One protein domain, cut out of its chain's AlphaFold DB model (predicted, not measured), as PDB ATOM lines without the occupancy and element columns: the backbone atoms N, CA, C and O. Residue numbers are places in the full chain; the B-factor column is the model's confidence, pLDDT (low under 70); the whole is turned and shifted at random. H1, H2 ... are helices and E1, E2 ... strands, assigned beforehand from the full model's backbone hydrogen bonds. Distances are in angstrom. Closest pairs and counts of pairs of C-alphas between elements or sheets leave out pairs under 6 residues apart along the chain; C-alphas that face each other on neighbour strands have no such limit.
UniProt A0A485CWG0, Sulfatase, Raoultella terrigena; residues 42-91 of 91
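AT A GLANCE: This is residues 42 to 91 of the 91 residues of the protein "Sulfatase" of Raoultella terrigena (UniProt A0A485CWG0). Little of this rod is regular: two short parallel strands, E1 and E2, lie side by side, with H1 toward one end and a tail, residues 80 to 91, at the other. Between the strands the chain loops out to one side through H2 and residues 64 to 75. The 50 printed residues run H1, E1, H2, E2, mixed in class, with only 19 in named elements. The whole is loose, radius of gyration of the C-alphas 12.7 A, spanning 44 by 20 by 10 A.

HOW THE PARTS SIT: H1, residues 42 to 48, has every O i to N i+4 pair within hydrogen-bond range and is apart from H2, residues 60 to 63, which is too short for such a pair. E1, residues 54 to 57, and E2, residues 76 to 79, are parallel at 11 degrees; N 55 and O 76 are 3.0 A apart, N 78 and O 55 2.8 A. E1, H2 and E2 form a strand-helix-strand unit, parallel neighbour strands with a helix between, its crossover right-handed.

IN THESE COORDINATES: H1 begins at C-alpha 42 (50.113, -55.132, 14.462) and spans 9.9 A, E1 9.9 A, H2 5.6 A and E2 10.4 A, ending at C-alpha 79 (38.480, -40.811, 21.621).

THE WHOLE: The farthest C-alphas, Lys 49 and Ser 91, are 44.1 A apart. The printed part has no cut; H2 to E2 is a long link. Residue 91 is under pLDDT 70.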
ATOM      1  N   VAL A  42      49.140 -55.962  15.201       97.62
ATOM      2  CA  VAL A  42      50.113 -55.132  14.462       97.62
ATOM      3  C   VAL A  42      50.513 -53.865  15.244       97.62
ATOM      4  O   VAL A  42      51.714 -53.663  15.436       97.62
ATOM      5  N   PRO A  43      49.582 -53.046  15.785       97.44
ATOM      6  CA  PRO A  43      49.951 -51.895  16.615       97.44
ATOM      7  C   PRO A  43      50.802 -52.240  17.842       97.44
ATOM      8  O   PRO A  43      51.713 -51.489  18.190       97.44
ATOM      9  N   GLU A  44      50.529 -53.383  18.478       97.25
ATOM     10  CA  GLU A  44      51.265 -53.831  19.662       97.25
ATOM     11  C   GLU A  44      52.668 -54.318  19.294       97.25
ATOM     12  O   GLU A  44      53.636 -54.011  19.992       97.25
ATOM     13  N   ILE A  45      52.795 -55.051  18.187       98.00
ATOM     14  CA  ILE A  45      54.081 -55.517  17.665       98.00
ATOM     15  C   ILE A  45      54.962 -54.314  17.314       98.00
ATOM     16  O   ILE A  45      56.123 -54.269  17.722       98.00
ATOM     17  N   LEU A  46      54.409 -53.309  16.627       98.19
ATOM     18  CA  LEU A  46      55.121 -52.071  16.294       98.19
ATOM     19  C   LEU A  46      55.574 -51.323  17.554       98.19
ATOM     20  O   LEU A  46      56.755 -50.984  17.673       98.19
ATOM     21  N   LYS A  47      54.680 -51.163  18.537       97.06
ATOM     22  CA  LYS A  47      54.993 -50.566  19.844       97.06
ATOM     23  C   LYS A  47      56.149 -51.287  20.541       97.06
ATOM     24  O   LYS A  47      57.091 -50.640  20.995       97.06
ATOM     25  N   LYS A  48      56.130 -52.625  20.576       97.12
ATOM     26  CA  LYS A  48      57.211 -53.455  21.148       97.12
ATOM     27  C   LYS A  48      58.540 -53.318  20.394       97.12
ATOM     28  O   LYS A  48      59.591 -53.574  20.971       97.12
ATOM     29  N   LYS A  49      58.512 -52.909  19.122       98.31
ATOM     30  CA  LYS A  49      59.700 -52.630  18.298       98.31
ATOM     31  C   LYS A  49      60.156 -51.166  18.359       98.31
ATOM     32  O   LYS A  49      61.010 -50.771  17.573       98.31
ATOM     33  N   GLY A  50      59.619 -50.370  19.286       97.94
ATOM     34  CA  GLY A  50      60.001 -48.967  19.473       97.94
ATOM     35  C   GLY A  50      59.346 -47.999  18.484       97.94
ATOM     36  O   GLY A  50      59.711 -46.827  18.454       97.94
ATOM     37  N   ILE A  51      58.374 -48.458  17.690       98.56
ATOM     38  CA  ILE A  51      57.627 -47.614  16.753       98.56
ATOM     39  C   ILE A  51      56.391 -47.069  17.468       98.56
ATOM     40  O   ILE A  51      55.575 -47.825  17.996       98.56
ATOM     41  N   HIS A  52      56.236 -45.747  17.487       98.06
ATOM     42  CA  HIS A  52      55.084 -45.113  18.118       98.06
ATOM     43  C   HIS A  52      53.811 -45.333  17.291       98.06
ATOM     44  O   HIS A  52      53.772 -45.011  16.105       98.06
ATOM     45  N   THR A  53      52.756 -45.846  17.927       98.25
ATOM     46  CA  THR A  53      51.437 -46.032  17.315       98.25
ATOM     47  C   THR A  53      50.391 -45.229  18.081       98.25
ATOM     48  O   THR A  53      50.303 -45.319  19.305       98.25
ATOM     49  N   HIS A  54      49.580 -44.447  17.373       97.88
ATOM     50  CA  HIS A  54      48.527 -43.624  17.964       97.88
ATOM     51  C   HIS A  54      47.182 -43.944  17.310       97.88
ATOM     52  O   HIS A  54      47.095 -44.008  16.084       97.88
ATOM     53  N   LEU A  55      46.149 -44.163  18.124       97.38
ATOM     54  CA  LEU A  55      44.782 -44.406  17.659       97.38
ATOM     55  C   LEU A  55      43.917 -43.166  17.882       97.38
ATOM     56  O   LEU A  55      43.647 -42.828  19.025       97.38
ATOM     57  N   VAL A  56      43.388 -42.571  16.817       96.25
ATOM     58  CA  VAL A  56      42.291 -41.593  16.903       96.25
ATOM     59  C   VAL A  56      41.022 -42.274  16.420       96.25
ATOM     60  O   VAL A  56      41.021 -42.893  15.354       96.25
ATOM     61  N   THR A  57      39.952 -42.221  17.207       93.25
ATOM     62  CA  THR A  57      38.721 -42.950  16.885       93.25
ATOM     63  C   THR A  57      37.492 -42.265  17.466       93.25
ATOM     64  O   THR A  57      37.558 -41.689  18.543       93.25
ATOM     65  N   ASP A  58      36.356 -42.375  16.789       92.56
ATOM     66  CA  ASP A  58      35.011 -42.081  17.303       92.56
ATOM     67  C   ASP A  58      34.208 -43.365  17.593       92.56
ATOM     68  O   ASP A  58      33.055 -43.332  18.027       92.56
ATOM     69  N   HIS A  59      34.841 -44.523  17.384       92.44
ATOM     70  CA  HIS A  59      34.230 -45.834  17.520       92.44
ATOM     71  C   HIS A  59      34.088 -46.240  18.988       92.44
ATOM     72  O   HIS A  59      35.010 -46.799  19.597       92.44
ATOM     73  N   LYS A  60      32.914 -45.992  19.571       89.75
ATOM     74  CA  LYS A  60      32.660 -46.210  21.006       89.75
ATOM     75  C   LYS A  60      32.665 -47.687  21.384       89.75
ATOM     76  O   LYS A  60      32.794 -48.018  22.559       89.75
ATOM     77  N   HIS A  61      32.475 -48.587  20.416       91.81
ATOM     78  CA  HIS A  61      32.419 -50.025  20.675       91.81
ATOM     79  C   HIS A  61      33.700 -50.566  21.323       91.81
ATOM     80  O   HIS A  61      33.621 -51.545  22.058       91.81
ATOM     81  N   TYR A  62      34.831 -49.865  21.181       92.44
ATOM     82  CA  TYR A  62      36.065 -50.157  21.917       92.44
ATOM     83  C   TYR A  62      35.973 -50.025  23.444       92.44
ATOM     84  O   TYR A  62      36.856 -50.513  24.151       92.44
ATOM     85  N   TRP A  63      34.916 -49.387  23.946       90.69
ATOM     86  CA  TRP A  63      34.602 -49.227  25.368       90.69
ATOM     87  C   TRP A  63      33.360 -50.016  25.797       90.69
ATOM     88  O   TRP A  63      32.900 -49.861  26.924       90.69
ATOM     89  N   ARG A  64      32.793 -50.845  24.913       87.19
ATOM     90  CA  ARG A  64      31.627 -51.682  25.215       87.19
ATOM     91  C   ARG A  64      32.034 -53.129  25.439       87.19
ATOM     92  O   ARG A  64      33.037 -53.603  24.897       87.19
ATOM     93  N   ASP A  65      31.188 -53.848  26.164       85.06
ATOM     94  CA  ASP A  65      31.291 -55.296  26.272       85.06
ATOM     95  C   ASP A  65      31.291 -55.931  24.880       85.06
ATOM     96  O   ASP A  65      30.585 -55.506  23.960       85.06
ATOM     97  N   GLY A  66      32.164 -56.918  24.696       82.38
ATOM     98  CA  GLY A  66      32.366 -57.545  23.396       82.38
ATOM     99  C   GLY A  66      33.214 -56.731  22.412       82.38
ATOM    100  O   GLY A  66      33.495 -57.243  21.338       82.38
ATOM    101  N   GLY A  67      33.633 -55.501  22.732       83.94
ATOM    102  CA  GLY A  67      34.510 -54.698  21.871       83.94
ATOM    103  C   GLY A  67      35.739 -54.111  22.561       83.94
ATOM    104  O   GLY A  67      36.482 -53.373  21.931       83.94
ATOM    105  N   ALA A  68      35.983 -54.449  23.827       87.06
ATOM    106  CA  ALA A  68      37.111 -53.963  24.618       87.06
ATOM    107  C   ALA A  68      38.502 -54.358  24.059       87.06
ATOM    108  O   ALA A  68      38.603 -55.107  23.093       87.06
ATOM    109  N   THR A  69      39.565 -53.841  24.702       93.56
ATOM    110  CA  THR A  69      40.998 -54.223  24.561       93.56
ATOM    111  C   THR A  69      41.713 -53.916  23.233       93.56
ATOM    112  O   THR A  69      42.880 -54.288  23.072       93.56
ATOM    113  N   TYR A  70      41.087 -53.175  22.311       95.38
ATOM    114  CA  TYR A  70      41.742 -52.706  21.074       95.38
ATOM    115  C   TYR A  70      42.639 -51.484  21.305       95.38
ATOM    116  O   TYR A  70      43.789 -51.456  20.871       95.38
ATOM    117  N   HIS A  71      42.131 -50.465  22.005       94.94
ATOM    118  CA  HIS A  71      42.823 -49.183  22.177       94.94
ATOM    119  C   HIS A  71      44.113 -49.305  23.006       94.94
ATOM    120  O   HIS A  71      45.088 -48.608  22.736       94.94
ATOM    121  N   SER A  72      44.175 -50.246  23.955       94.31
ATOM    122  CA  SER A  72      45.362 -50.492  24.788       94.31
ATOM    123  C   SER A  72      46.563 -51.056  24.016       94.31
ATOM    124  O   SER A  72      47.687 -51.048  24.528       94.31
ATOM    125  N   ARG A  73      46.356 -51.525  22.779       96.00
ATOM    126  CA  ARG A  73      47.422 -52.051  21.910       96.00
ATOM    127  C   ARG A  73      48.283 -50.964  21.284       96.00
ATOM    128  O   ARG A  73      49.406 -51.245  20.875       96.00
ATOM    129  N   TYR A  74      47.768 -49.744  21.227       97.25
ATOM    130  CA  TYR A  74      48.485 -48.583  20.723       97.25
ATOM    131  C   TYR A  74      49.371 -47.979  21.828       97.25
ATOM    132  O   TYR A  74      49.267 -48.323  23.014       97.25
ATOM    133  N   SER A  75      50.303 -47.104  21.460       97.88
ATOM    134  CA  SER A  75      51.107 -46.343  22.427       97.88
ATOM    135  C   SER A  75      50.281 -45.267  23.129       97.88
ATOM    136  O   SER A  75      50.459 -45.047  24.323       97.88
ATOM    137  N   SER A  76      49.361 -44.638  22.406       97.94
ATOM    138  CA  SER A  76      48.395 -43.669  22.926       97.94
ATOM    139  C   SER A  76      47.105 -43.728  22.105       97.94
ATOM    140  O   SER A  76      47.081 -44.291  21.008       97.94
ATOM    141  N   PHE A  77      46.023 -43.156  22.632       96.94
ATOM    142  CA  PHE A  77      44.762 -43.051  21.908       96.94
ATOM    143  C   PHE A  77      44.029 -41.745  22.231       96.94
ATOM    144  O   PHE A  77      44.182 -41.196  23.320       96.94
ATOM    145  N   GLU A  78      43.205 -41.291  21.294       96.38
ATOM    146  CA  GLU A  78      42.258 -40.189  21.428       96.38
ATOM    147  C   GLU A  78      40.863 -40.682  21.019       96.38
ATOM    148  O   GLU A  78      40.691 -41.307  19.968       96.38
ATOM    149  N   PHE A  79      39.866 -40.423  21.869       93.25
ATOM    150  CA  PHE A  79      38.480 -40.811  21.621       93.25
ATOM    151  C   PHE A  79      37.600 -39.579  21.393       93.25
ATOM    152  O   PHE A  79      37.384 -38.779  22.306       93.25
ATOM    153  N   VAL A  80      37.061 -39.455  20.180       92.88
ATOM    154  CA  VAL A  80      36.154 -38.381  19.767       92.88
ATOM    155  C   VAL A  80      34.715 -38.779  20.114       92.88
ATOM    156  O   VAL A  80      34.121 -39.654  19.489       92.88
ATOM    157  N   ARG A  81      34.147 -38.147  21.144       90.19
ATOM    158  CA  ARG A  81      32.800 -38.453  21.665       90.19
ATOM    159  C   ARG A  81      31.683 -37.952  20.739       90.19
ATOM    160  O   ARG A  81      31.809 -36.892  20.131       90.19
ATOM    161  N   GLY A  82      30.538 -38.641  20.748       80.56
ATOM    162  CA  GLY A  82      29.255 -38.095  20.270       80.56
ATOM    163  C   GLY A  82      28.812 -38.399  18.830       80.56
ATOM    164  O   GLY A  82      27.690 -38.041  18.493       80.56
ATOM    165  N   GLN A  83      29.614 -39.070  17.996       79.44
ATOM    166  CA  GLN A  83      29.204 -39.437  16.624       79.44
ATOM    167  C   GLN A  83      28.347 -40.711  16.595       79.44
ATOM    168  O   GLN A  83      27.183 -40.705  16.202       79.44
ATOM    169  N   GLU A  84      28.906 -41.828  17.059       74.69
ATOM    170  CA  GLU A  84      28.291 -43.148  16.937       74.69
ATOM    171  C   GLU A  84      27.246 -43.385  18.040       74.69
ATOM    172  O   GLU A  84      27.434 -44.274  18.852       74.69
ATOM    173  N   GLY A  85      26.167 -42.603  18.172       74.88
ATOM    174  CA  GLY A  85      25.104 -42.825  19.185       74.88
ATOM    175  C   GLY A  85      25.630 -43.022  20.621       74.88
ATOM    176  O   GLY A  85      25.191 -43.911  21.358       74.88
ATOM    177  N   ASP A  86      26.709 -42.323  20.945       79.38
ATOM    178  CA  ASP A  86      27.380 -42.344  22.236       79.38
ATOM    179  C   ASP A  86      26.519 -41.589  23.252       79.38
ATOM    180  O   ASP A  86      26.103 -40.463  22.992       79.38
ATOM    181  N   ALA A  87      26.259 -42.196  24.414       79.81
ATOM    182  CA  ALA A  87      25.454 -41.606  25.490       79.81
ATOM    183  C   ALA A  87      26.240 -40.521  26.259       79.81
ATOM    184  O   ALA A  87      26.221 -40.460  27.484       79.81
ATOM    185  N   TRP A  88      27.001 -39.706  25.529       79.88
ATOM    186  CA  TRP A  88      27.870 -38.666  26.059       79.88
ATOM    187  C   TRP A  88      27.088 -37.430  26.491       79.88
ATOM    188  O   TRP A  88      27.298 -36.910  27.583       79.88
ATOM    189  N   LYS A  89      26.179 -36.962  25.636       73.88
ATOM    190  CA  LYS A  89      25.257 -35.866  25.928       73.88
ATOM    191  C   LYS A  89      23.857 -36.357  25.597       73.88
ATOM    192  O   LYS A  89      23.649 -36.894  24.513       73.88
ATOM    193  N   GLY A  90      22.948 -36.232  26.565       71.25
ATOM    194  CA  GLY A  90      21.539 -36.558  26.362       71.25
ATOM    195  C   GLY A  90      20.977 -35.750  25.196       71.25
ATOM    196  O   GLY A  90      21.348 -34.588  25.020       71.25
ATOM    197  N   SER A  91      20.147 -36.408  24.391       61.53
ATOM    198  CA  SER A  91      19.309 -35.774  23.373       61.53
ATOM    199  C   SER A  91      18.184 -34.977  24.010       61.53
ATOM    200  O   SER A  91      17.583 -35.540  24.955       61.53
TER     201      SER A  91